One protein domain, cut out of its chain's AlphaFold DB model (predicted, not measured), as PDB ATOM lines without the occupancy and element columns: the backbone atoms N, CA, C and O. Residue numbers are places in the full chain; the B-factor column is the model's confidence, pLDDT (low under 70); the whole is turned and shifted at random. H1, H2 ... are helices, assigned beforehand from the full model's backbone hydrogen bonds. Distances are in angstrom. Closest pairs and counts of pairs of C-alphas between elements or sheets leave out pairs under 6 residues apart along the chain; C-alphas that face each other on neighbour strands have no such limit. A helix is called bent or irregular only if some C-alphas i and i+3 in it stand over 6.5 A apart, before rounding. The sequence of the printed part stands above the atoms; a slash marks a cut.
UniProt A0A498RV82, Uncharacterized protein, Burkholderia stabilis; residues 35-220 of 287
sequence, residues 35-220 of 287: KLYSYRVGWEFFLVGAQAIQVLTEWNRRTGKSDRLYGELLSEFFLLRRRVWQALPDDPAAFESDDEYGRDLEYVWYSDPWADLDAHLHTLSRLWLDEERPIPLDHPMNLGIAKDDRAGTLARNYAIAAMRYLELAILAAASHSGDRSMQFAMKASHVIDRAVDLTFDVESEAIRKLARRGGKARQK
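What this domain is: This is residues 35 to 220 of the 287 residues of an uncharacterized protein of Burkholderia stabilis (UniProt A0A498RV82). Three long helices, H1, H5 and H6, run side by side as an up-and-down bundle, their centres making a triangle, and H5 is the core helix of the whole. H2 crosses H5 at a steep tilt, the short helical hairpin of H3 and H4 packs on the first part of H5 through H4, and H7 folds back from the end of H6 at a steep tilt of 54 degrees, touching no helix but near H4 and H6, while residues 35 to 40 of H1 stick out. The printed part has 186 residues with seven named helices, H1 to H7 in order along the chain, and no named strand; the class is all helix. It is compact, with a radius of gyration of the C-alphas of 17.1 A, and spans 51 by 38 by 32 A.

Where its parts are: H1, residues 35 to 63, is the longest helix by residues; it begins with C-alpha 35 at (60.875, -57.100, 60.893) and measures 42.2 A from first to last C-alpha. H2 is residues 70 to 87, 25.8 A. H3, residues 100 to 110, and H4, residues 119 to 129, measure 15.7 A and 15.5 A. H5, residues 147 to 174, begins with C-alpha 147 at (24.086, -30.521, 46.539) and measures 41.6 A; it is irregular, with C-alphas 148 and 151 lying 7.0 A apart. H6 is residues 178 to 200, 32.8 A. H7, residues 205 to 220, measures 22.4 A and ends with C-alpha 220 at (46.561, -36.212, 27.928).

How they stand to each other: H1, H5 and H6 form a bundle, up and down, each helix running against the one before it in the chain. H1 touches H5 at a shallow tilt of 26 degrees, opposite ways, with the closest C-alphas, those of Ala 52 and Ala 159, 4.8 A apart. H1 also touches H6 at a shallow tilt of 31 degrees, the same way; the closest C-alphas, those of Val 48 and Ser 189, are 6.1 A apart. H5 and H6 are a hairpin at a shallow tilt of 20 degrees, with 53 pairs of C-alphas within 8 A and the closest, those of Ala 169 and Ser 181, 4.0 A apart. H5 is the hub, touching four helices. H2 touches H5 with residues 73 to 77 alone, at a steep tilt of 68 degrees, only just short of about perpendicular; the closest C-alphas, those of Phe 77 and Asn 157, are 5.9 A apart. H4 and H5 are a hairpin at a shallow tilt of 20 degrees, closest at the C-alphas of Trp 128 and Arg 150, 6.6 A; H5 touches H4 with residues 147 to 158 alone. H3 and H4 are a hairpin too, at a shallow tilt of 18 degrees, closest at the C-alphas of Asp 104 and Thr 123, 5.4 A. H7 is close to H4 but not clearly touching, the closest C-alphas being those of Leu 129 and Ile 207, 6.7 A apart. H1 and H2 are apart. Every O i to N i+4 pair is within hydrogen-bond range in H1, H2, H4, H6 and H7; in H3 it is 6 of 7 and in H5 22 of 24.

The domain as a whole: The C-alphas of Lys 35 and Asp 138 are the two farthest apart, 54.8 A. The printed part has no cut. The links from H2 to H3, 12 residues, and from H4 to H5, 17 residues, are long. The mean pLDDT of the printed part is 84.1, and it is under 70 at residues 35 to 41, 97 to 98 and 201 to 220; the mean over H7 is 55.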
ATOM      1  N   LYS A  35      61.339 -57.658  59.610       52.91
ATOM      2  CA  LYS A  35      60.875 -57.100  60.893       52.91
ATOM      3  C   LYS A  35      60.714 -55.579  60.835       52.91
ATOM      4  O   LYS A  35      59.648 -55.070  61.160       52.91
ATOM      5  N   LEU A  36      61.723 -54.844  60.365       52.56
ATOM      6  CA  LEU A  36      61.627 -53.386  60.210       52.56
ATOM      7  C   LEU A  36      60.536 -52.981  59.207       52.56
ATOM      8  O   LEU A  36      59.809 -52.019  59.443       52.56
ATOM      9  N   TYR A  37      60.370 -53.752  58.129       56.66
ATOM     10  CA  TYR A  37      59.296 -53.560  57.159       56.66
ATOM     11  C   TYR A  37      57.922 -53.808  57.791       56.66
ATOM     12  O   TYR A  37      57.021 -53.002  57.597       56.66
ATOM     13  N   SER A  38      57.772 -54.841  58.629       61.59
ATOM     14  CA  SER A  38      56.517 -55.104  59.346       61.59
ATOM     15  C   SER A  38      56.155 -54.007  60.349       61.59
ATOM     16  O   SER A  38      54.983 -53.659  60.451       61.59
ATOM     17  N   TYR A  39      57.139 -53.402  61.027       66.19
ATOM     18  CA  TYR A  39      56.883 -52.275  61.929       66.19
ATOM     19  C   TYR A  39      56.461 -51.020  61.168       66.19
ATOM     20  O   TYR A  39      55.505 -50.360  61.564       66.19
ATOM     21  N   ARG A  40      57.137 -50.707  60.054       67.00
ATOM     22  CA  ARG A  40      56.781 -49.547  59.232       67.00
ATOM     23  C   ARG A  40      55.401 -49.710  58.600       67.00
ATOM     24  O   ARG A  40      54.585 -48.807  58.704       67.00
ATOM     25  N   VAL A  41      55.118 -50.870  58.010       68.56
ATOM     26  CA  VAL A  41      53.806 -51.171  57.415       68.56
ATOM     27  C   VAL A  41      52.701 -51.147  58.478       68.56
ATOM     28  O   VAL A  41      51.639 -50.583  58.240       68.56
ATOM     29  N   GLY A  42      52.968 -51.673  59.680       75.62
ATOM     30  CA  GLY A  42      52.037 -51.583  60.806       75.62
ATOM     31  C   GLY A  42      51.728 -50.143  61.232       75.62
ATOM     32  O   GLY A  42      50.579 -49.836  61.540       75.62
ATOM     33  N   TRP A  43      52.724 -49.251  61.208       77.38
ATOM     34  CA  TRP A  43      52.531 -47.832  61.523       77.38
ATOM     35  C   TRP A  43      51.693 -47.101  60.468       77.38
ATOM     36  O   TRP A  43      50.772 -46.373  60.823       77.38
ATOM     37  N   GLU A  44      51.946 -47.339  59.178       75.38
ATOM     38  CA  GLU A  44      51.140 -46.755  58.095       75.38
ATOM     39  C   GLU A  44      49.675 -47.216  58.175       75.38
ATOM     40  O   GLU A  44      48.757 -46.408  58.051       75.38
ATOM     41  N   PHE A  45      49.429 -48.499  58.473       80.75
ATOM     42  CA  PHE A  45      48.071 -49.003  58.701       80.75
ATOM     43  C   PHE A  45      47.369 -48.307  59.866       80.75
ATOM     44  O   PHE A  45      46.189 -47.968  59.761       80.75
ATOM     45  N   PHE A  46      48.094 -48.076  60.961       81.50
ATOM     46  CA  PHE A  46      47.571 -47.346  62.107       81.50
ATOM     47  C   PHE A  46      47.211 -45.901  61.741       81.50
ATOM     48  O   PHE A  46      46.125 -45.446  62.094       81.50
ATOM     49  N   LEU A  47      48.072 -45.202  60.994       80.94
ATOM     50  CA  LEU A  47      47.818 -43.826  60.562       80.94
ATOM     51  C   LEU A  47      46.589 -43.720  59.652       80.94
ATOM     52  O   LEU A  47      45.718 -42.896  59.923       80.94
ATOM     53  N   VAL A  48      46.472 -44.578  58.632       82.25
ATOM     54  CA  VAL A  48      45.305 -44.589  57.728       82.25
ATOM     55  C   VAL A  48      44.020 -44.888  58.509       82.25
ATOM     56  O   VAL A  48      43.003 -44.223  58.310       82.25
ATOM     57  N   GLY A  49      44.061 -45.848  59.439       79.50
ATOM     58  CA  GLY A  49      42.923 -46.161  60.306       79.50
ATOM     59  C   GLY A  49      42.533 -44.987  61.209       79.50
ATOM     60  O   GLY A  49      41.354 -44.647  61.304       79.50
ATOM     61  N   ALA A  50      43.511 -44.324  61.828       82.88
ATOM     62  CA  ALA A  50      43.283 -43.159  62.679       82.88
ATOM     63  C   ALA A  50      42.693 -41.974  61.896       82.88
ATOM     64  O   ALA A  50      41.743 -41.347  62.362       82.88
ATOM     65  N   GLN A  51      43.195 -41.706  60.686       82.75
ATOM     66  CA  GLN A  51      42.648 -40.682  59.792       82.75
ATOM     67  C   GLN A  51      41.205 -40.998  59.380       82.75
ATOM     68  O   GLN A  51      40.357 -40.107  59.400       82.75
ATOM     69  N   ALA A  52      40.897 -42.261  59.059       81.00
ATOM     70  CA  ALA A  52      39.534 -42.681  58.738       81.00
ATOM     71  C   ALA A  52      38.576 -42.448  59.910       81.00
ATOM     72  O   ALA A  52      37.502 -41.874  59.724       81.00
ATOM     73  N   ILE A  53      38.988 -42.826  61.123       83.50
ATOM     74  CA  ILE A  53      38.214 -42.573  62.342       83.50
ATOM     75  C   ILE A  53      38.013 -41.068  62.534       83.50
ATOM     76  O   ILE A  53      36.884 -40.637  62.741       83.50
ATOM     77  N   GLN A  54      39.063 -40.257  62.391       85.62
ATOM     78  CA  GLN A  54      38.978 -38.805  62.545       85.62
ATOM     79  C   GLN A  54      37.991 -38.167  61.555       85.62
ATOM     80  O   GLN A  54      37.179 -37.336  61.962       85.62
ATOM     81  N   VAL A  55      38.020 -38.571  60.279       82.56
ATOM     82  CA  VAL A  55      37.057 -38.108  59.262       82.56
ATOM     83  C   VAL A  55      35.625 -38.466  59.665       82.56
ATOM     84  O   VAL A  55      34.729 -37.623  59.592       82.56
ATOM     85  N   LEU A  56      35.394 -39.696  60.130       84.69
ATOM     86  CA  LEU A  56      34.066 -40.138  60.557       84.69
ATOM     87  C   LEU A  56      33.577 -39.414  61.814       84.69
ATOM     88  O   LEU A  56      32.412 -39.020  61.873       84.69
ATOM     89  N   THR A  57      34.453 -39.197  62.794       85.19
ATOM     90  CA  THR A  57      34.144 -38.432  64.006       85.19
ATOM     91  C   THR A  57      33.773 -36.993  63.663       85.19
ATOM     92  O   THR A  57      32.769 -36.481  64.155       85.19
ATOM     93  N   GLU A  58      34.536 -36.346  62.782       84.81
ATOM     94  CA  GLU A  58      34.252 -34.981  62.338       84.81
ATOM     95  C   GLU A  58      32.917 -34.898  61.582       84.81
ATOM     96  O   GLU A  58      32.127 -33.977  61.800       84.81
ATOM     97  N   TRP A  59      32.610 -35.889  60.745       85.12
ATOM     98  CA  TRP A  59      31.321 -35.966  60.062       85.12
ATOM     99  C   TRP A  59      30.141 -36.154  61.033       85.12
ATOM    100  O   TRP A  59      29.128 -35.456  60.910       85.12
ATOM    101  N   ASN A  60      30.264 -37.047  62.025       84.88
ATOM    102  CA  ASN A  60      29.249 -37.231  63.072       84.88
ATOM    103  C   ASN A  60      29.014 -35.917  63.831       84.88
ATOM    104  O   ASN A  60      27.868 -35.500  64.010       84.88
ATOM    105  N   ARG A  61      30.098 -35.210  64.183       84.94
ATOM    106  CA  ARG A  61      30.050 -33.905  64.856       84.94
ATOM    107  C   ARG A  61      29.288 -32.858  64.040       84.94
ATOM    108  O   ARG A  61      28.463 -32.146  64.604       84.94
ATOM    109  N   ARG A  62      29.538 -32.763  62.727       83.94
ATOM    110  CA  ARG A  62      28.863 -31.792  61.838       83.94
ATOM    111  C   ARG A  62      27.382 -32.095  61.638       83.94
ATOM    112  O   ARG A  62      26.579 -31.175  61.562       83.94
ATOM    113  N   THR A  63      27.024 -33.373  61.534       83.25
ATOM    114  CA  THR A  63      25.647 -33.794  61.231       83.25
ATOM    115  C   THR A  63      24.781 -34.012  62.472       83.25
ATOM    116  O   THR A  63      23.592 -34.295  62.335       83.25
ATOM    117  N   GLY A  64      25.358 -33.916  63.676       84.94
ATOM    118  CA  GLY A  64      24.663 -34.207  64.932       84.94
ATOM    119  C   GLY A  64      24.223 -35.669  65.065       84.94
ATOM    120  O   GLY A  64      23.345 -35.976  65.870       84.94
ATOM    121  N   LYS A  65      24.787 -36.577  64.259       79.62
ATOM    122  CA  LYS A  65      24.471 -38.007  64.318       79.62
ATOM    123  C   LYS A  65      25.283 -38.654  65.438       79.62
ATOM    124  O   LYS A  65      26.477 -38.396  65.565       79.62
ATOM    125  N   SER A  66      24.618 -39.472  66.257       73.94
ATOM    126  CA  SER A  66      25.246 -40.227  67.349       73.94
ATOM    127  C   SER A  66      26.327 -41.178  66.830       73.94
ATOM    128  O   SER A  66      26.352 -41.482  65.636       73.94
ATOM    129  N   ASP A  67      27.168 -41.690  67.734       74.81
ATOM    130  CA  ASP A  67      28.172 -42.717  67.443       74.81
ATOM    131  C   ASP A  67      27.528 -43.940  66.783       74.81
ATOM    132  O   ASP A  67      26.980 -44.831  67.433       74.81
ATOM    133  N   ARG A  68      27.554 -43.948  65.451       78.75
ATOM    134  CA  ARG A  68      27.080 -45.063  64.644       78.75
ATOM    135  C   ARG A  68      28.114 -46.165  64.662       78.75
ATOM    136  O   ARG A  68      29.312 -45.920  64.511       78.75
ATOM    137  N   LEU A  69      27.636 -47.397  64.784       82.62
ATOM    138  CA  LEU A  69      28.497 -48.563  64.693       82.62
ATOM    139  C   LEU A  69      29.048 -48.679  63.270       82.62
ATOM    140  O   LEU A  69      28.345 -48.451  62.284       82.62
ATOM    141  N   TYR A  70      30.305 -49.103  63.155       82.00
ATOM    142  CA  TYR A  70      30.969 -49.295  61.864       82.00
ATOM    143  C   TYR A  70      30.161 -50.183  60.894       82.00
ATOM    144  O   TYR A  70      30.114 -49.905  59.699       82.00
ATOM    145  N   GLY A  71      29.440 -51.194  61.399       83.75
ATOM    146  CA  GLY A  71      28.573 -52.050  60.579       83.75
ATOM    147  C   GLY A  71      27.399 -51.319  59.909       83.75
ATOM    148  O   GLY A  71      27.028 -51.650  58.780       83.75
ATOM    149  N   GLU A  72      26.839 -50.293  60.554       89.44
ATOM    150  CA  GLU A  72      25.784 -49.456  59.964       89.44
ATOM    151  C   GLU A  72      26.352 -48.588  58.842       89.44
ATOM    152  O   GLU A  72      25.795 -48.536  57.745       89.44
ATOM    153  N   LEU A  73      27.509 -47.967  59.089       88.94
ATOM    154  CA  LEU A  73      28.222 -47.170  58.092       88.94
ATOM    155  C   LEU A  73      28.586 -48.013  56.865       88.94
ATOM    156  O   LEU A  73      28.373 -47.587  55.730       88.94
ATOM    157  N   LEU A  74      29.061 -49.238  57.084       89.38
ATOM    158  CA  LEU A  74      29.386 -50.169  56.009       89.38
ATOM    159  C   LEU A  74      28.144 -50.549  55.184       89.38
ATOM    160  O   LEU A  74      28.212 -50.630  53.957       89.38
ATOM    161  N   SER A  75      26.995 -50.728  55.839       91.44
ATOM    162  CA  SER A  75      25.721 -50.998  55.161       91.44
ATOM    163  C   SER A  75      25.278 -49.817  54.292       91.44
ATOM    164  O   SER A  75      24.870 -50.014  53.148       91.44
ATOM    165  N   GLU A  76      25.412 -48.584  54.792       91.50
ATOM    166  CA  GLU A  76      25.133 -47.372  54.011       91.50
ATOM    167  C   GLU A  76      26.064 -47.231  52.803       91.50
ATOM    168  O   GLU A  76      25.605 -46.871  51.718       91.50
ATOM    169  N   PHE A  77      27.347 -47.562  52.964       93.81
ATOM    170  CA  PHE A  77      28.315 -47.572  51.870       93.81
ATOM    171  C   PHE A  77      27.909 -48.545  50.758       93.81
ATOM    172  O   PHE A  77      27.830 -48.163  49.588       93.81
ATOM    173  N   PHE A  78      27.572 -49.791  51.103       94.00
ATOM    174  CA  PHE A  78      27.130 -50.765  50.101       94.00
ATOM    175  C   PHE A  78      25.776 -50.411  49.487       94.00
ATOM    176  O   PHE A  78      25.551 -50.697  48.308       94.00
ATOM    177  N   LEU A  79      24.889 -49.755  50.237       94.25
ATOM    178  CA  LEU A  79      23.639 -49.236  49.694       94.25
ATOM    179  C   LEU A  79      23.899 -48.125  48.672       94.25
ATOM    180  O   LEU A  79      23.342 -48.184  47.579       94.25
ATOM    181  N   LEU A  80      24.760 -47.149  48.985       95.12
ATOM    182  CA  LEU A  80      25.149 -46.099  48.041       95.12
ATOM    183  C   LEU A  80      25.740 -46.713  46.775       95.12
ATOM    184  O   LEU A  80      25.289 -46.402  45.673       95.12
ATOM    185  N   ARG A  81      26.689 -47.638  46.941       94.19
ATOM    186  CA  ARG A  81      27.284 -48.372  45.829       94.19
ATOM    187  C   ARG A  81      26.213 -49.039  44.973       94.19
ATOM    188  O   ARG A  81      26.180 -48.817  43.769       94.19
ATOM    189  N   ARG A  82      25.312 -49.818  45.576       94.44
ATOM    190  CA  ARG A  82      24.219 -50.488  44.859       94.44
ATOM    191  C   ARG A  82      23.364 -49.495  44.071       94.44
ATOM    192  O   ARG A  82      23.019 -49.789  42.934       94.44
ATOM    193  N   ARG A  83      23.043 -48.335  44.649       95.75
ATOM    194  CA  ARG A  83      22.253 -47.301  43.968       95.75
ATOM    195  C   ARG A  83      22.982 -46.716  42.759       95.75
ATOM    196  O   ARG A  83      22.330 -46.489  41.751       95.75
ATOM    197  N   VAL A  84      24.305 -46.530  42.827       93.94
ATOM    198  CA  VAL A  84      25.111 -46.136  41.654       93.94
ATOM    199  C   VAL A  84      25.011 -47.192  40.562       93.94
ATOM    200  O   VAL A  84      24.706 -46.855  39.428       93.94
ATOM    201  N   TRP A  85      25.192 -48.469  40.907       92.25
ATOM    202  CA  TRP A  85      25.085 -49.565  39.938       92.25
ATOM    203  C   TRP A  85      23.694 -49.665  39.303       92.25
ATOM    204  O   TRP A  85      23.592 -49.918  38.113       92.25
ATOM    205  N   GLN A  86      22.631 -49.424  40.070       93.94
ATOM    206  CA  GLN A  86      21.254 -49.391  39.558       93.94
ATOM    207  C   GLN A  86      20.941 -48.152  38.710       93.94
ATOM    208  O   GLN A  86      19.948 -48.149  37.993       93.94
ATOM    209  N   ALA A  87      21.740 -47.093  38.836       92.94
ATOM    210  CA  ALA A  87      21.612 -45.881  38.038       92.94
ATOM    211  C   ALA A  87      22.412 -45.955  36.726       92.94
ATOM    212  O   ALA A  87      22.285 -45.050  35.901       92.94
ATOM    213  N   LEU A  88      23.254 -46.981  36.545       91.69
ATOM    214  CA  LEU A  88      23.946 -47.216  35.282       91.69
ATOM    215  C   LEU A  88      22.948 -47.745  34.234       91.69
ATOM    216  O   LEU A  88      22.050 -48.505  34.593       91.69
ATOM    217  N   PRO A  89      23.098 -47.366  32.953       89.56
ATOM    218  CA  PRO A  89      22.366 -47.982  31.850       89.56
ATOM    219  C   PRO A  89      22.599 -49.495  31.799       89.56
ATOM    220  O   PRO A  89      23.702 -49.953  32.078       89.56
ATOM    221  N   ASP A  90      21.589 -50.260  31.382       89.44
ATOM    222  CA  ASP A  90      21.713 -51.718  31.214       89.44
ATOM    223  C   ASP A  90      22.682 -52.109  30.082       89.44
ATOM    224  O   ASP A  90      23.256 -53.200  30.101       89.44
ATOM    225  N   ASP A  91      22.854 -51.225  29.094       89.00
ATOM    226  CA  ASP A  91      23.753 -51.409  27.957       89.00
ATOM    227  C   ASP A  91      24.925 -50.418  28.040       89.00
ATOM    228  O   ASP A  91      24.697 -49.208  27.951       89.00
ATOM    229  N   PRO A  92      26.183 -50.883  28.164       82.81
ATOM    230  CA  PRO A  92      27.335 -49.991  28.146       82.81
ATOM    231  C   PRO A  92      27.503 -49.257  26.807       82.81
ATOM    232  O   PRO A  92      28.111 -48.194  26.776       82.81
ATOM    233  N   ALA A  93      26.936 -49.754  25.701       85.06
ATOM    234  CA  ALA A  93      26.931 -49.018  24.436       85.06
ATOM    235  C   ALA A  93      26.043 -47.760  24.477       85.06
ATOM    236  O   ALA A  93      26.163 -46.902  23.604       85.06
ATOM    237  N   ALA A  94      25.175 -47.625  25.488       83.56
ATOM    238  CA  ALA A  94      24.382 -46.419  25.717       83.56
ATOM    239  C   ALA A  94      25.202 -45.268  26.326       83.56
ATOM    240  O   ALA A  94      24.705 -44.144  26.404       83.56
ATOM    241  N   PHE A  95      26.445 -45.515  26.756       80.75
ATOM    242  CA  PHE A  95      27.376 -44.436  27.063       80.75
ATOM    243  C   PHE A  95      27.790 -43.779  25.741       80.75
ATOM    244  O   PHE A  95      28.616 -44.320  25.006       80.75
ATOM    245  N   GLU A  96      27.200 -42.628  25.406       72.19
ATOM    246  CA  GLU A  96      27.646 -41.842  24.252       72.19
ATOM    247  C   GLU A  96      29.150 -41.542  24.404       72.19
ATOM    248  O   GLU A  96      29.567 -40.866  25.345       72.19
ATOM    249  N   SER A  97      29.975 -42.090  23.503       58.34
ATOM    250  CA  SER A  97      31.440 -42.155  23.660       58.34
ATOM    251  C   SER A  97      32.134 -40.792  23.727       58.34
ATOM    252  O   SER A  97      33.277 -40.694  24.184       58.34
ATOM    253  N   ASP A  98      31.444 -39.746  23.276       66.62
ATOM    254  CA  ASP A  98      31.959 -38.381  23.236       66.62
ATOM    255  C   ASP A  98      31.587 -37.564  24.481       66.62
ATOM    256  O   ASP A  98      32.227 -36.538  24.742       66.62
ATOM    257  N   ASP A  99      30.638 -38.033  25.301       76.50
ATOM    258  CA  ASP A  99      30.344 -37.404  26.583       76.50
ATOM    259  C   ASP A  99      31.316 -37.916  27.656       76.50
ATOM    260  O   ASP A  99      31.483 -39.110  27.917       76.50
ATOM    261  N   GLU A 100      31.987 -36.979  28.313       74.38
ATOM    262  CA  GLU A 100      32.906 -37.272  29.402       74.38
ATOM    263  C   GLU A 100      32.214 -37.989  30.565       74.38
ATOM    264  O   GLU A 100      32.847 -38.808  31.234       74.38
ATOM    265  N   TYR A 101      30.913 -37.740  30.748       80.75
ATOM    266  CA  TYR A 101      30.091 -38.485  31.689       80.75
ATOM    267  C   TYR A 101      30.002 -39.965  31.346       80.75
ATOM    268  O   TYR A 101      30.169 -40.796  32.237       80.75
ATOM    269  N   GLY A 102      29.829 -40.298  30.065       83.75
ATOM    270  CA  GLY A 102      29.818 -41.677  29.588       83.75
ATOM    271  C   GLY A 102      31.076 -42.426  30.021       83.75
ATOM    272  O   GLY A 102      30.975 -43.495  30.615       83.75
ATOM    273  N   ARG A 103      32.255 -41.811  29.861       84.06
ATOM    274  CA  ARG A 103      33.542 -42.416  30.257       84.06
ATOM    275  C   ARG A 103      33.684 -42.640  31.764       84.06
ATOM    276  O   ARG A 103      34.243 -43.650  32.191       84.06
ATOM    277  N   ASP A 104      33.199 -41.712  32.587       85.56
ATOM    278  CA  ASP A 104      33.251 -41.874  34.044       85.56
ATOM    279  C   ASP A 104      32.285 -42.963  34.540       85.56
ATOM    280  O   ASP A 104      32.570 -43.634  35.536       85.56
ATOM    281  N   LEU A 105      31.159 -43.168  33.852       87.75
ATOM    282  CA  LEU A 105      30.225 -44.259  34.134       87.75
ATOM    283  C   LEU A 105      30.744 -45.608  33.621       87.75
ATOM    284  O   LEU A 105      30.668 -46.611  34.335       87.75
ATOM    285  N   GLU A 106      31.343 -45.613  32.433       86.88
ATOM    286  CA  GLU A 106      32.019 -46.758  31.827       86.88
ATOM    287  C   GLU A 106      33.117 -47.308  32.753       86.88
ATOM    288  O   GLU A 106      33.234 -48.522  32.944       86.88
ATOM    289  N   TYR A 107      33.862 -46.423  33.427       87.12
ATOM    290  CA  TYR A 107      34.839 -46.820  34.442       87.12
ATOM    291  C   TYR A 107      34.213 -47.636  35.583       87.12
ATOM    292  O   TYR A 107      34.786 -48.645  35.995       87.12
ATOM    293  N   VAL A 108      33.030 -47.253  36.083       88.69
ATOM    294  CA  VAL A 108      32.331 -48.045  37.113       88.69
ATOM    295  C   VAL A 108      31.928 -49.398  36.547       88.69
ATOM    296  O   VAL A 108      32.149 -50.411  37.208       88.69
ATOM    297  N   TRP A 109      31.381 -49.417  35.332       89.62
ATOM    298  CA  TRP A 109      30.887 -50.627  34.683       89.62
ATOM    299  C   TRP A 109      31.967 -51.701  34.524       89.62
ATOM    300  O   TRP A 109      31.734 -52.870  34.834       89.62
ATOM    301  N   TYR A 110      33.163 -51.306  34.082       89.81
ATOM    302  CA  TYR A 110      34.281 -52.232  33.882       89.81
ATOM    303  C   TYR A 110      35.140 -52.464  35.130       89.81
ATOM    304  O   TYR A 110      36.007 -53.341  35.109       89.81
ATOM    305  N   SER A 111      34.919 -51.713  36.213       89.81
ATOM    306  CA  SER A 111      35.638 -51.926  37.471       89.81
ATOM    307  C   SER A 111      35.276 -53.273  38.102       89.81
ATOM    308  O   SER A 111      34.112 -53.683  38.107       89.81
ATOM    309  N   ASP A 112      36.263 -53.968  38.674       89.25
ATOM    310  CA  ASP A 112      35.981 -55.189  39.429       89.25
ATOM    311  C   ASP A 112      35.286 -54.787  40.740       89.25
ATOM    312  O   ASP A 112      35.891 -54.101  41.576       89.25
ATOM    313  N   PRO A 113      34.034 -55.224  40.979       83.62
ATOM    314  CA  PRO A 113      33.281 -54.780  42.138       83.62
ATOM    315  C   PRO A 113      33.936 -55.165  43.474       83.62
ATOM    316  O   PRO A 113      33.674 -54.536  44.504       83.62
ATOM    317  N   TRP A 114      34.803 -56.175  43.474       82.00
ATOM    318  CA  TRP A 114      35.489 -56.668  44.663       82.00
ATOM    319  C   TRP A 114      36.894 -56.098  44.824       82.00
ATOM    320  O   TRP A 114      37.365 -55.984  45.957       82.00
ATOM    321  N   ALA A 115      37.559 -55.736  43.726       86.62
ATOM    322  CA  ALA A 115      38.904 -55.171  43.776       86.62
ATOM    323  C   ALA A 115      38.903 -53.640  43.887       86.62
ATOM    324  O   ALA A 115      39.806 -53.092  44.525       86.62
ATOM    325  N   ASP A 116      37.906 -52.974  43.301       93.12
ATOM    326  CA  ASP A 116      37.800 -51.517  43.195       93.12
ATOM    327  C   ASP A 116      36.570 -51.028  43.967       93.12
ATOM    328  O   ASP A 116      35.497 -50.733  43.432       93.12
ATOM    329  N   LEU A 117      36.710 -50.999  45.292       93.56
ATOM    330  CA  LEU A 117      35.643 -50.607  46.207       93.56
ATOM    331  C   LEU A 117      35.209 -49.149  46.028       93.56
ATOM    332  O   LEU A 117      34.041 -48.823  46.225       93.56
ATOM    333  N   ASP A 118      36.130 -48.287  45.618       95.25
ATOM    334  CA  ASP A 118      35.981 -46.840  45.508       95.25
ATOM    335  C   ASP A 118      35.686 -46.346  44.083       95.25
ATOM    336  O   ASP A 118      35.462 -45.152  43.905       95.25
ATOM    337  N   ALA A 119      35.599 -47.233  43.081       94.38
ATOM    338  CA  ALA A 119      35.333 -46.836  41.692       94.38
ATOM    339  C   ALA A 119      34.072 -45.963  41.555       94.38
ATOM    340  O   ALA A 119      34.116 -44.881  40.973       94.38
ATOM    341  N   HIS A 120      32.976 -46.375  42.196       94.69
ATOM    342  CA  HIS A 120      31.736 -45.596  42.226       94.69
ATOM    343  C   HIS A 120      31.901 -44.225  42.908       94.69
ATOM    344  O   HIS A 120      31.267 -43.260  42.494       94.69
ATOM    345  N   LEU A 121      32.763 -44.109  43.924       96.19
ATOM    346  CA  LEU A 121      33.034 -42.838  44.600       96.19
ATOM    347  C   LEU A 121      33.860 -41.900  43.726       96.19
ATOM    348  O   LEU A 121      33.620 -40.696  43.747       96.19
ATOM    349  N   HIS A 122      34.803 -42.432  42.946       93.19
ATOM    350  CA  HIS A 122      35.559 -41.648  41.970       93.19
ATOM    351  C   HIS A 122      34.633 -41.033  40.931       93.19
ATOM    352  O   HIS A 122      34.643 -39.813  40.760       93.19
ATOM    353  N   THR A 123      33.771 -41.848  40.335       93.12
ATOM    354  CA  THR A 123      32.758 -41.388  39.389       93.12
ATOM    355  C   THR A 123      31.851 -40.349  40.031       93.12
ATOM    356  O   THR A 123      31.804 -39.218  39.560       93.12
ATOM    357  N   LEU A 124      31.237 -40.649  41.180       94.94
ATOM    358  CA  LEU A 124      30.399 -39.673  41.879       94.94
ATOM    359  C   LEU A 124      31.156 -38.387  42.227       94.94
ATOM    360  O   LEU A 124      30.579 -37.319  42.111       94.94
ATOM    361  N   SER A 125      32.433 -38.443  42.608       94.00
ATOM    362  CA  SER A 125      33.204 -37.232  42.914       94.00
ATOM    363  C   SER A 125      33.434 -36.343  41.697       94.00
ATOM    364  O   SER A 125      33.395 -35.125  41.837       94.00
ATOM    365  N   ARG A 126      33.617 -36.929  40.509       90.94
ATOM    366  CA  ARG A 126      33.718 -36.169  39.260       90.94
ATOM    367  C   ARG A 126      32.376 -35.574  38.877       90.94
ATOM    368  O   ARG A 126      32.312 -34.395  38.580       90.94
ATOM    369  N   LEU A 127      31.306 -36.359  38.969       91.25
ATOM    370  CA  LEU A 127      29.967 -35.902  38.617       91.25
ATOM    371  C   LEU A 127      29.440 -34.833  39.597       91.25
ATOM    372  O   LEU A 127      28.868 -33.828  39.197       91.25
ATOM    373  N   TRP A 128      29.580 -35.056  40.905       93.94
ATOM    374  CA  TRP A 128      28.958 -34.228  41.945       93.94
ATOM    375  C   TRP A 128      29.695 -32.933  42.241       93.94
ATOM    376  O   TRP A 128      29.052 -31.998  42.721       93.94
ATOM    377  N   LEU A 129      31.011 -32.903  42.020       91.50
ATOM    378  CA  LEU A 129      31.868 -31.767  42.361       91.50
ATOM    379  C   LEU A 129      32.323 -30.975  41.126       91.50
ATOM    380  O   LEU A 129      33.102 -30.036  41.275       91.50
ATOM    381  N   ASP A 130      31.860 -31.334  39.924       88.81
ATOM    382  CA  ASP A 130      32.051 -30.516  38.725       88.81
ATOM    383  C   ASP A 130      31.067 -29.333  38.747       88.81
ATOM    384  O   ASP A 130      29.856 -29.481  38.565       88.81
ATOM    385  N   GLU A 131      31.591 -28.139  39.028       87.12
ATOM    386  CA  GLU A 131      30.812 -26.898  39.033       87.12
ATOM    387  C   GLU A 131      30.497 -26.389  37.623       87.12
ATOM    388  O   GLU A 131      29.499 -25.691  37.439       87.12
ATOM    389  N   GLU A 132      31.322 -26.734  36.629       86.88
ATOM    390  CA  GLU A 132      31.124 -26.315  35.237       86.88
ATOM    391  C   GLU A 132      29.959 -27.073  34.601       86.88
ATOM    392  O   GLU A 132      29.305 -26.574  33.682       86.88
ATOM    393  N   ARG A 133      29.691 -28.284  35.099       85.75
ATOM    394  CA  ARG A 133      28.632 -29.157  34.602       85.75
ATOM    395  C   ARG A 133      27.806 -29.699  35.770       85.75
ATOM    396  O   ARG A 133      27.991 -30.833  36.198       85.75
ATOM    397  N   PRO A 134      26.855 -28.920  36.301       87.94
ATOM    398  CA  PRO A 134      25.986 -29.417  37.352       87.94
ATOM    399  C   PRO A 134      25.089 -30.542  36.821       87.94
ATOM    400  O   PRO A 134      24.437 -30.403  35.786       87.94
ATOM    401  N   ILE A 135      25.008 -31.643  37.566       88.50
ATOM    402  CA  ILE A 135      24.074 -32.728  37.255       88.50
ATOM    403  C   ILE A 135      22.625 -32.241  37.429       88.50
ATOM    404  O   ILE A 135      22.303 -31.719  38.509       88.50
ATOM    405  N   PRO A 136      21.735 -32.485  36.448       90.31
ATOM    406  CA  PRO A 136      20.301 -32.239  36.585       90.31
ATOM    407  C   PRO A 136      19.670 -32.909  37.821       90.31
ATOM    408  O   PRO A 136      20.149 -33.925  38.338       90.31
ATOM    409  N   LEU A 137      18.578 -32.336  38.332       90.38
ATOM    410  CA  LEU A 137      17.901 -32.860  39.529       90.38
ATOM    411  C   LEU A 137      17.267 -34.241  39.305       90.38
ATOM    412  O   LEU A 137      17.239 -35.056  40.223       90.38
ATOM    413  N   ASP A 138      16.801 -34.495  38.089       93.00
ATOM    414  CA  ASP A 138      16.159 -35.724  37.624       93.00
ATOM    415  C   ASP A 138      17.148 -36.793  37.138       93.00
ATOM    416  O   ASP A 138      16.760 -37.936  36.899       93.00
ATOM    417  N   HIS A 139      18.434 -36.459  37.029       91.06
ATOM    418  CA  HIS A 139      19.443 -37.405  36.574       91.06
ATOM    419  C   HIS A 139      19.600 -38.579  37.568       91.06
ATOM    420  O   HIS A 139      19.756 -38.339  38.773       91.06
ATOM    421  N   PRO A 140      19.679 -39.845  37.107       92.94
ATOM    422  CA  PRO A 140      19.784 -41.018  37.983       92.94
ATOM    423  C   PRO A 140      20.939 -40.945  38.993       92.94
ATOM    424  O   PRO A 140      20.775 -41.289  40.162       92.94
ATOM    425  N   MET A 141      22.091 -40.402  38.581       93.38
ATOM    426  CA  MET A 141      23.279 -40.224  39.439       93.38
ATOM    427  C   MET A 141      23.156 -39.114  40.496       93.38
ATOM    428  O   MET A 141      24.082 -38.909  41.278       93.38
ATOM    429  N   ASN A 142      22.037 -38.390  40.567       93.50
ATOM    430  CA  ASN A 142      21.780 -37.455  41.662       93.50
ATOM    431  C   ASN A 142      21.546 -38.204  42.989       93.50
ATOM    432  O   ASN A 142      21.912 -37.728  44.062       93.50
ATOM    433  N   LEU A 143      20.964 -39.410  42.918       95.31
ATOM    434  CA  LEU A 143      20.677 -40.286  44.064       95.31
ATOM    435  C   LEU A 143      19.846 -39.616  45.178       95.31
ATOM    436  O   LEU A 143      19.804 -40.111  46.309       95.31
ATOM    437  N   GLY A 144      19.157 -38.514  44.872       94.62
ATOM    438  CA  GLY A 144      18.390 -37.736  45.845       94.62
ATOM    439  C   GLY A 144      19.247 -37.119  46.953       94.62
ATOM    440  O   GLY A 144      18.739 -36.901  48.049       94.62
ATOM    441  N   ILE A 145      20.543 -36.892  46.707       94.62
ATOM    442  CA  ILE A 145      21.447 -36.266  47.678       94.62
ATOM    443  C   ILE A 145      21.560 -34.778  47.353       94.62
ATOM    444  O   ILE A 145      22.002 -34.395  46.263       94.62
ATOM    445  N   ALA A 146      21.162 -33.945  48.320       93.44
ATOM    446  CA  ALA A 146      21.230 -32.493  48.216       93.44
ATOM    447  C   ALA A 146      22.655 -32.038  47.878       93.44
ATOM    448  O   ALA A 146      23.624 -32.627  48.357       93.44
ATOM    449  N   LYS A 147      22.787 -30.992  47.050       90.88
ATOM    450  CA  LYS A 147      24.086 -30.521  46.539       90.88
ATOM    451  C   LYS A 147      25.092 -30.277  47.670       90.88
ATOM    452  O   LYS A 147      26.215 -30.770  47.589       90.88
ATOM    453  N   ASP A 148      24.647 -29.616  48.732       90.06
ATOM    454  CA  ASP A 148      25.482 -29.224  49.871       90.06
ATOM    455  C   ASP A 148      25.941 -30.432  50.714       90.06
ATOM    456  O   ASP A 148      26.984 -30.390  51.363       90.06
ATOM    457  N   ASP A 149      25.232 -31.563  50.620       91.75
ATOM    458  CA  ASP A 149      25.559 -32.803  51.333       91.75
ATOM    459  C   ASP A 149      26.483 -33.740  50.539       91.75
ATOM    460  O   ASP A 149      26.986 -34.732  51.082       91.75
ATOM    461  N   ARG A 150      26.716 -33.475  49.245       93.56
ATOM    462  CA  ARG A 150      27.462 -34.387  48.356       93.56
ATOM    463  C   ARG A 150      28.912 -34.559  48.786       93.56
ATOM    464  O   ARG A 150      29.377 -35.693  48.884       93.56
ATOM    465  N   ALA A 151      29.611 -33.465  49.089       92.12
ATOM    466  CA  ALA A 151      31.010 -33.511  49.519       92.12
ATOM    467  C   ALA A 151      31.168 -34.279  50.841       92.12
ATOM    468  O   ALA A 151      31.976 -35.204  50.926       92.12
ATOM    469  N   GLY A 152      30.329 -33.977  51.839       90.75
ATOM    470  CA  GLY A 152      30.323 -34.696  53.115       90.75
ATOM    471  C   GLY A 152      29.963 -36.178  52.959       90.75
ATOM    472  O   GLY A 152      30.570 -37.043  53.592       90.75
ATOM    473  N   THR A 153      29.020 -36.494  52.067       94.06
ATOM    474  CA  THR A 153      28.660 -37.878  51.737       94.06
ATOM    475  C   THR A 153      29.827 -38.623  51.098       94.06
ATOM    476  O   THR A 153      30.110 -39.755  51.500       94.06
ATOM    477  N   LEU A 154      30.521 -38.013  50.134       95.12
ATOM    478  CA  LEU A 154      31.699 -38.600  49.493       95.12
ATOM    479  C   LEU A 154      32.825 -38.822  50.501       95.12
ATOM    480  O   LEU A 154      33.333 -39.935  50.585       95.12
ATOM    481  N   ALA A 155      33.164 -37.808  51.301       92.50
ATOM    482  CA  ALA A 155      34.220 -37.887  52.307       92.50
ATOM    483  C   ALA A 155      34.022 -39.077  53.254       92.50
ATOM    484  O   ALA A 155      34.910 -39.913  53.428       92.50
ATOM    485  N   ARG A 156      32.806 -39.212  53.793       93.69
ATOM    486  CA  ARG A 156      32.423 -40.329  54.658       93.69
ATOM    487  C   ARG A 156      32.589 -41.681  53.964       93.69
ATOM    488  O   ARG A 156      33.135 -42.610  54.552       93.69
ATOM    489  N   ASN A 157      32.108 -41.812  52.730       95.81
ATOM    490  CA  ASN A 157      32.180 -43.082  52.011       95.81
ATOM    491  C   ASN A 157      33.613 -43.437  51.588       95.81
ATOM    492  O   ASN A 157      33.967 -44.614  51.626       95.81
ATOM    493  N   TYR A 158      34.455 -42.450  51.271       95.94
ATOM    494  CA  TYR A 158      35.886 -42.668  51.069       95.94
ATOM    495  C   TYR A 158      36.554 -43.169  52.359       95.94
ATOM    496  O   TYR A 158      37.277 -44.159  52.316       95.94
ATOM    497  N   ALA A 159      36.254 -42.588  53.524       93.25
ATOM    498  CA  ALA A 159      36.786 -43.093  54.795       93.25
ATOM    499  C   ALA A 159      36.371 -44.555  55.072       93.25
ATOM    500  O   ALA A 159      37.195 -45.366  55.496       93.25
ATOM    501  N   ILE A 160      35.120 -44.922  54.768       93.81
ATOM    502  CA  ILE A 160      34.633 -46.308  54.893       93.81
ATOM    503  C   ILE A 160      35.370 -47.246  53.927       93.81
ATOM    504  O   ILE A 160      35.825 -48.316  54.333       93.81
ATOM    505  N   ALA A 161      35.541 -46.842  52.665       95.44
ATOM    506  CA  ALA A 161      36.295 -47.615  51.683       95.44
ATOM    507  C   ALA A 161      37.761 -47.815  52.109       95.44
ATOM    508  O   ALA A 161      38.293 -48.915  51.958       95.44
ATOM    509  N   ALA A 162      38.396 -46.796  52.698       95.12
ATOM    510  CA  ALA A 162      39.769 -46.880  53.188       95.12
ATOM    511  C   ALA A 162      39.902 -47.921  54.309       95.12
ATOM    512  O   ALA A 162      40.773 -48.789  54.238       95.12
ATOM    513  N   MET A 163      38.993 -47.908  55.292       93.81
ATOM    514  CA  MET A 163      38.959 -48.940  56.338       93.81
ATOM    515  C   MET A 163      38.748 -50.336  55.755       93.81
ATOM    516  O   MET A 163      39.434 -51.280  56.146       93.81
ATOM    517  N   ARG A 164      37.865 -50.478  54.761       94.44
ATOM    518  CA  ARG A 164      37.635 -51.778  54.129       94.44
ATOM    519  C   ARG A 164      38.864 -52.282  53.369       94.44
ATOM    520  O   ARG A 164      39.165 -53.474  53.421       94.44
ATOM    521  N   TYR A 165      39.602 -51.399  52.700       95.56
ATOM    522  CA  TYR A 165      40.877 -51.760  52.086       95.56
ATOM    523  C   TYR A 165      41.933 -52.156  53.125       95.56
ATOM    524  O   TYR A 165      42.653 -53.126  52.893       95.56
ATOM    525  N   LEU A 166      41.996 -51.500  54.288       94.38
ATOM    526  CA  LEU A 166      42.880 -51.926  55.381       94.38
ATOM    527  C   LEU A 166      42.549 -53.338  55.876       94.38
ATOM    528  O   LEU A 166      43.449 -54.162  56.032       94.38
ATOM    529  N   GLU A 167      41.269 -53.655  56.071       93.88
ATOM    530  CA  GLU A 167      40.841 -55.006  56.456       93.88
ATOM    531  C   GLU A 167      41.277 -56.053  55.421       93.88
ATOM    532  O   GLU A 167      41.822 -57.100  55.777       93.88
ATOM    533  N   LEU A 168      41.093 -55.758  54.131       93.81
ATOM    534  CA  LEU A 168      41.547 -56.624  53.041       93.81
ATOM    535  C   LEU A 168      43.073 -56.761  53.013       93.81
ATOM    536  O   LEU A 168      43.581 -57.858  52.769       93.81
ATOM    537  N   ALA A 169      43.812 -55.690  53.310       93.00
ATOM    538  CA  ALA A 169      45.267 -55.717  53.408       93.00
ATOM    539  C   ALA A 169      45.741 -56.648  54.534       93.00
ATOM    540  O   ALA A 169      46.655 -57.452  54.326       93.00
ATOM    541  N   ILE A 170      45.090 -56.587  55.700       91.06
ATOM    542  CA  ILE A 170      45.376 -57.449  56.855       91.06
ATOM    543  C   ILE A 170      45.060 -58.914  56.526       91.06
ATOM    544  O   ILE A 170      45.891 -59.791  56.766       91.06
ATOM    545  N   LEU A 171      43.905 -59.195  55.915       92.38
ATOM    546  CA  LEU A 171      43.524 -60.553  55.505       92.38
ATOM    547  C   LEU A 171      44.468 -61.129  54.435       92.38
ATOM    548  O   LEU A 171      44.834 -62.307  54.480       92.38
ATOM    549  N   ALA A 172      44.913 -60.304  53.485       92.12
ATOM    550  CA  ALA A 172      45.908 -60.693  52.490       92.12
ATOM    551  C   ALA A 172      47.273 -60.996  53.134       92.12
ATOM    552  O   ALA A 172      47.920 -61.976  52.766       92.12
ATOM    553  N   ALA A 173      47.693 -60.214  54.136       90.25
ATOM    554  CA  ALA A 173      48.918 -60.490  54.885       90.25
ATOM    555  C   ALA A 173      48.818 -61.809  55.667       90.25
ATOM    556  O   ALA A 173      49.734 -62.631  55.608       90.25
ATOM    557  N   ALA A 174      47.687 -62.039  56.341       90.94
ATOM    558  CA  ALA A 174      47.424 -63.262  57.099       90.94
ATOM    559  C   ALA A 174      47.399 -64.520  56.212       90.94
ATOM    560  O   ALA A 174      47.787 -65.596  56.652       90.94
ATOM    561  N   SER A 175      46.999 -64.379  54.947       93.25
ATOM    562  CA  SER A 175      47.032 -65.450  53.941       93.25
ATOM    563  C   SER A 175      48.354 -65.529  53.162       93.25
ATOM    564  O   SER A 175      48.408 -66.141  52.096       93.25
ATOM    565  N   HIS A 176      49.426 -64.910  53.670       90.88
ATOM    566  CA  HIS A 176      50.763 -64.885  53.060       90.88
ATOM    567  C   HIS A 176      50.806 -64.311  51.631       90.88
ATOM    568  O   HIS A 176      51.727 -64.587  50.864       90.88
ATOM    569  N   SER A 177      49.837 -63.467  51.274       91.94
ATOM    570  CA  SER A 177      49.755 -62.778  49.985       91.94
ATOM    571  C   SER A 177      50.293 -61.348  50.103       91.94
ATOM    572  O   SER A 177      49.534 -60.379  50.048       91.94
ATOM    573  N   GLY A 178      51.614 -61.216  50.282       90.06
ATOM    574  CA  GLY A 178      52.289 -59.932  50.531       90.06
ATOM    575  C   GLY A 178      51.991 -58.850  49.486       90.06
ATOM    576  O   GLY A 178      51.646 -57.729  49.855       90.06
ATOM    577  N   ASP A 179      52.023 -59.195  48.195       90.38
ATOM    578  CA  ASP A 179      51.759 -58.238  47.109       90.38
ATOM    579  C   ASP A 179      50.335 -57.677  47.167       90.38
ATOM    580  O   ASP A 179      50.129 -56.472  47.043       90.38
ATOM    581  N   ARG A 180      49.338 -58.537  47.424       91.44
ATOM    582  CA  ARG A 180      47.939 -58.106  47.583       91.44
ATOM    583  C   ARG A 180      47.760 -57.241  48.821       91.44
ATOM    584  O   ARG A 180      47.039 -56.251  48.767       91.44
ATOM    585  N   SER A 181      48.427 -57.598  49.918       91.44
ATOM    586  CA  SER A 181      48.406 -56.797  51.142       91.44
ATOM    587  C   SER A 181      48.908 -55.381  50.878       91.44
ATOM    588  O   SER A 181      48.219 -54.417  51.204       91.44
ATOM    589  N   MET A 182      50.047 -55.253  50.193       90.12
ATOM    590  CA  MET A 182      50.605 -53.956  49.815       90.12
ATOM    591  C   MET A 182      49.681 -53.181  48.868       90.12
ATOM    592  O   MET A 182      49.445 -51.996  49.080       90.12
ATOM    593  N   GLN A 183      49.111 -53.837  47.854       91.69
ATOM    594  CA  GLN A 183      48.174 -53.187  46.931       91.69
ATOM    595  C   GLN A 183      46.960 -52.608  47.665       91.69
ATOM    596  O   GLN A 183      46.602 -51.452  47.442       91.69
ATOM    597  N   PHE A 184      46.351 -53.370  48.576       94.19
ATOM    598  CA  PHE A 184      45.230 -52.876  49.373       94.19
ATOM    599  C   PHE A 184      45.644 -51.766  50.345       94.19
ATOM    600  O   PHE A 184      44.905 -50.797  50.490       94.19
ATOM    601  N   ALA A 185      46.838 -51.843  50.942       92.19
ATOM    602  CA  ALA A 185      47.393 -50.771  51.771       92.19
ATOM    603  C   ALA A 185      47.494 -49.447  51.001       92.19
ATOM    604  O   ALA A 185      47.049 -48.401  51.473       92.19
ATOM    605  N   MET A 186      48.042 -49.507  49.785       92.50
ATOM    606  CA  MET A 186      48.185 -48.346  48.912       92.50
ATOM    607  C   MET A 186      46.824 -47.778  48.501       92.50
ATOM    608  O   MET A 186      46.646 -46.563  48.527       92.50
ATOM    609  N   LYS A 187      45.847 -48.638  48.175       94.25
ATOM    610  CA  LYS A 187      44.472 -48.192  47.894       94.25
ATOM    611  C   LYS A 187      43.839 -47.522  49.114       94.25
ATOM    612  O   LYS A 187      43.253 -46.455  48.971       94.25
ATOM    613  N   ALA A 188      44.006 -48.090  50.310       94.75
ATOM    614  CA  ALA A 188      43.503 -47.494  51.545       94.75
ATOM    615  C   ALA A 188      44.076 -46.088  51.775       94.75
ATOM    616  O   ALA A 188      43.314 -45.157  52.028       94.75
ATOM    617  N   SER A 189      45.395 -45.932  51.617       93.12
ATOM    618  CA  SER A 189      46.083 -44.639  51.705       93.12
ATOM    619  C   SER A 189      45.560 -43.638  50.668       93.12
ATOM    620  O   SER A 189      45.209 -42.517  51.017       93.12
ATOM    621  N   HIS A 190      45.421 -44.046  49.404       93.44
ATOM    622  CA  HIS A 190      44.921 -43.148  48.361       93.44
ATOM    623  C   HIS A 190      43.499 -42.650  48.644       93.44
ATOM    624  O   HIS A 190      43.174 -41.483  48.435       93.44
ATOM    625  N   VAL A 191      42.636 -43.552  49.102       95.25
ATOM    626  CA  VAL A 191      41.226 -43.266  49.353       95.25
ATOM    627  C   VAL A 191      41.060 -42.401  50.604       95.25
ATOM    628  O   VAL A 191      40.227 -41.491  50.590       95.25
ATOM    629  N   ILE A 192      41.869 -42.602  51.653       94.25
ATOM    630  CA  ILE A 192      41.799 -41.734  52.833       94.25
ATOM    631  C   ILE A 192      42.261 -40.308  52.527       94.25
ATOM    632  O   ILE A 192      41.616 -39.373  52.997       94.25
ATOM    633  N   ASP A 193      43.275 -40.122  51.674       91.56
ATOM    634  CA  ASP A 193      43.706 -38.787  51.242       91.56
ATOM    635  C   ASP A 193      42.536 -38.021  50.606       91.56
ATOM    636  O   ASP A 193      42.300 -36.858  50.922       91.56
ATOM    637  N   ARG A 194      41.715 -38.696  49.785       93.06
ATOM    638  CA  ARG A 194      40.497 -38.092  49.211       93.06
ATOM    639  C   ARG A 194      39.459 -37.739  50.266       93.06
ATOM    640  O   ARG A 194      38.800 -36.710  50.149       93.06
ATOM    641  N   ALA A 195      39.280 -38.587  51.275       93.06
ATOM    642  CA  ALA A 195      38.347 -38.310  52.360       93.06
ATOM    643  C   ALA A 195      38.783 -37.080  53.173       93.06
ATOM    644  O   ALA A 195      37.951 -36.233  53.498       93.06
ATOM    645  N   VAL A 196      40.081 -36.977  53.471       89.56
ATOM    646  CA  VAL A 196      40.698 -35.848  54.180       89.56
ATOM    647  C   VAL A 196      40.554 -34.568  53.361       89.56
ATOM    648  O   VAL A 196      40.021 -33.588  53.887       89.56
ATOM    649  N   ASP A 197      40.918 -34.605  52.074       89.06
ATOM    650  CA  ASP A 197      40.750 -33.486  51.140       89.06
ATOM    651  C   ASP A 197      39.297 -32.979  51.153       89.06
ATOM    652  O   ASP A 197      39.047 -31.789  51.264       89.06
ATOM    653  N   LEU A 198      38.304 -33.873  51.115       89.31
ATOM    654  CA  LEU A 198      36.890 -33.473  51.106       89.31
ATOM    655  C   LEU A 198      36.350 -33.012  52.473       89.31
ATOM    656  O   LEU A 198      35.338 -32.313  52.523       89.31
ATOM    657  N   THR A 199      36.971 -33.420  53.583       86.38
ATOM    658  CA  THR A 199      36.487 -33.111  54.942       86.38
ATOM    659  C   THR A 199      37.006 -31.771  55.446       86.38
ATOM    660  O   THR A 199      36.257 -30.996  56.056       86.38
ATOM    661  N   PHE A 200      38.298 -31.520  55.237       78.00
ATOM    662  CA  PHE A 200      39.009 -30.393  55.836       78.00
ATOM    663  C   PHE A 200      39.230 -29.239  54.859       78.00
ATOM    664  O   PHE A 200      39.418 -28.113  55.307       78.00
ATOM    665  N   ASP A 201      39.138 -29.487  53.552       68.25
ATOM    666  CA  ASP A 201      39.261 -28.453  52.526       68.25
ATOM    667  C   ASP A 201      37.869 -27.878  52.205       68.25
ATOM    668  O   ASP A 201      37.278 -28.071  51.139       68.25
ATOM    669  N   VAL A 202      37.291 -27.231  53.219       53.25
ATOM    670  CA  VAL A 202      36.003 -26.543  53.128       53.25
ATOM    671  C   VAL A 202      36.199 -25.312  52.230       53.25
ATOM    672  O   VAL A 202      36.811 -24.329  52.634       53.25
ATOM    673  N   GLU A 203      35.694 -25.429  50.998       50.88
ATOM    674  CA  GLU A 203      35.250 -24.381  50.056       50.88
ATOM    675  C   GLU A 203      36.078 -23.986  48.824       50.88
ATOM    676  O   GLU A 203      35.483 -23.378  47.938       50.88
ATOM    677  N   SER A 204      37.362 -24.316  48.621       54.59
ATOM    678  CA  SER A 204      37.957 -23.918  47.319       54.59
ATOM    679  C   SER A 204      39.159 -24.677  46.779       54.59
ATOM    680  O   SER A 204      39.303 -24.726  45.555       54.59
ATOM    681  N   GLU A 205      40.024 -25.283  47.590       52.94
ATOM    682  CA  GLU A 205      41.270 -25.823  47.040       52.94
ATOM    683  C   GLU A 205      41.145 -27.270  46.546       52.94
ATOM    684  O   GLU A 205      41.621 -27.559  45.447       52.94
ATOM    685  N   ALA A 206      40.437 -28.150  47.257       51.00
ATOM    686  CA  ALA A 206      40.178 -29.524  46.817       51.00
ATOM    687  C   ALA A 206      39.339 -29.581  45.533       51.00
ATOM    688  O   ALA A 206      39.687 -30.330  44.617       51.00
ATOM    689  N   ILE A 207      38.308 -28.735  45.411       56.69
ATOM    690  CA  ILE A 207      37.502 -28.590  44.184       56.69
ATOM    691  C   ILE A 207      38.390 -28.083  43.036       56.69
ATOM    692  O   ILE A 207      38.453 -28.712  41.980       56.69
ATOM    693  N   ARG A 208      39.196 -27.030  43.256       57.34
ATOM    694  CA  ARG A 208      40.161 -26.538  42.247       57.34
ATOM    695  C   ARG A 208      41.241 -27.565  41.897       57.34
ATOM    696  O   ARG A 208      41.694 -27.603  40.753       57.34
ATOM    697  N   LYS A 209      41.693 -28.395  42.843       56.56
ATOM    698  CA  LYS A 209      42.699 -29.450  42.621       56.56
ATOM    699  C   LYS A 209      42.114 -30.638  41.867       56.56
ATOM    700  O   LYS A 209      42.789 -31.152  40.974       56.56
ATOM    701  N   LEU A 210      40.886 -31.052  42.172       55.09
ATOM    702  CA  LEU A 210      40.148 -32.063  41.412       55.09
ATOM    703  C   LEU A 210      39.873 -31.578  39.986       55.09
ATOM    704  O   LEU A 210      40.234 -32.288  39.049       55.09
ATOM    705  N   ALA A 211      39.403 -30.338  39.812       55.50
ATOM    706  CA  ALA A 211      39.240 -29.705  38.502       55.50
ATOM    707  C   ALA A 211      40.572 -29.614  37.733       55.50
ATOM    708  O   ALA A 211      40.649 -29.976  36.561       55.50
ATOM    709  N   ARG A 212      41.679 -29.238  38.397       56.50
ATOM    710  CA  ARG A 212      43.026 -29.246  37.790       56.50
ATOM    711  C   ARG A 212      43.500 -30.644  37.398       56.50
ATOM    712  O   ARG A 212      44.148 -30.789  36.365       56.50
ATOM    713  N   ARG A 213      43.226 -31.674  38.206       54.69
ATOM    714  CA  ARG A 213      43.585 -33.069  37.894       54.69
ATOM    715  C   ARG A 213      42.750 -33.606  36.728       54.69
ATOM    716  O   ARG A 213      43.328 -34.217  35.833       54.69
ATOM    717  N   GLY A 214      41.454 -33.295  36.690       56.28
ATOM    718  CA  GLY A 214      40.583 -33.543  35.537       56.28
ATOM    719  C   GLY A 214      41.105 -32.845  34.281       56.28
ATOM    720  O   GLY A 214      41.306 -33.495  33.261       56.28
ATOM    721  N   GLY A 215      41.478 -31.566  34.379       54.31
ATOM    722  CA  GLY A 215      42.100 -30.806  33.291       54.31
ATOM    723  C   GLY A 215      43.418 -31.407  32.785       54.31
ATOM    724  O   GLY A 215      43.641 -31.459  31.578       54.31
ATOM    725  N   LYS A 216      44.275 -31.930  33.673       53.88
ATOM    726  CA  LYS A 216      45.509 -32.640  33.280       53.88
ATOM    727  C   LYS A 216      45.226 -33.978  32.590       53.88
ATOM    728  O   LYS A 216      45.944 -34.342  31.662       53.88
ATOM    729  N   ALA A 217      44.200 -34.713  33.020       55.03
ATOM    730  CA  ALA A 217      43.769 -35.936  32.345       55.03
ATOM    731  C   ALA A 217      43.147 -35.628  30.971       55.03
ATOM    732  O   ALA A 217      43.485 -36.294  29.996       55.03
ATOM    733  N   ARG A 218      42.344 -34.555  30.867       55.06
ATOM    734  CA  ARG A 218      41.826 -34.011  29.599       55.06
ATOM    735  C   ARG A 218      42.967 -33.594  28.664       55.06
ATOM    736  O   ARG A 218      42.937 -33.946  27.494       55.06
ATOM    737  N   GLN A 219      44.022 -32.953  29.180       56.44
ATOM    738  CA  GLN A 219      45.219 -32.617  28.394       56.44
ATOM    739  C   GLN A 219      45.916 -33.848  27.800       56.44
ATOM    740  O   GLN A 219      46.444 -33.758  26.701       56.44
ATOM    741  N   LYS A 220      45.922 -35.001  28.477       57.25
ATOM    742  CA  LYS A 220      46.561 -36.212  27.928       57.25
ATOM    743  C   LYS A 220      45.804 -36.825  26.747       57.25
ATOM    744  O   LYS A 220      46.420 -37.543  25.969       57.25
TER     745      LYS A 220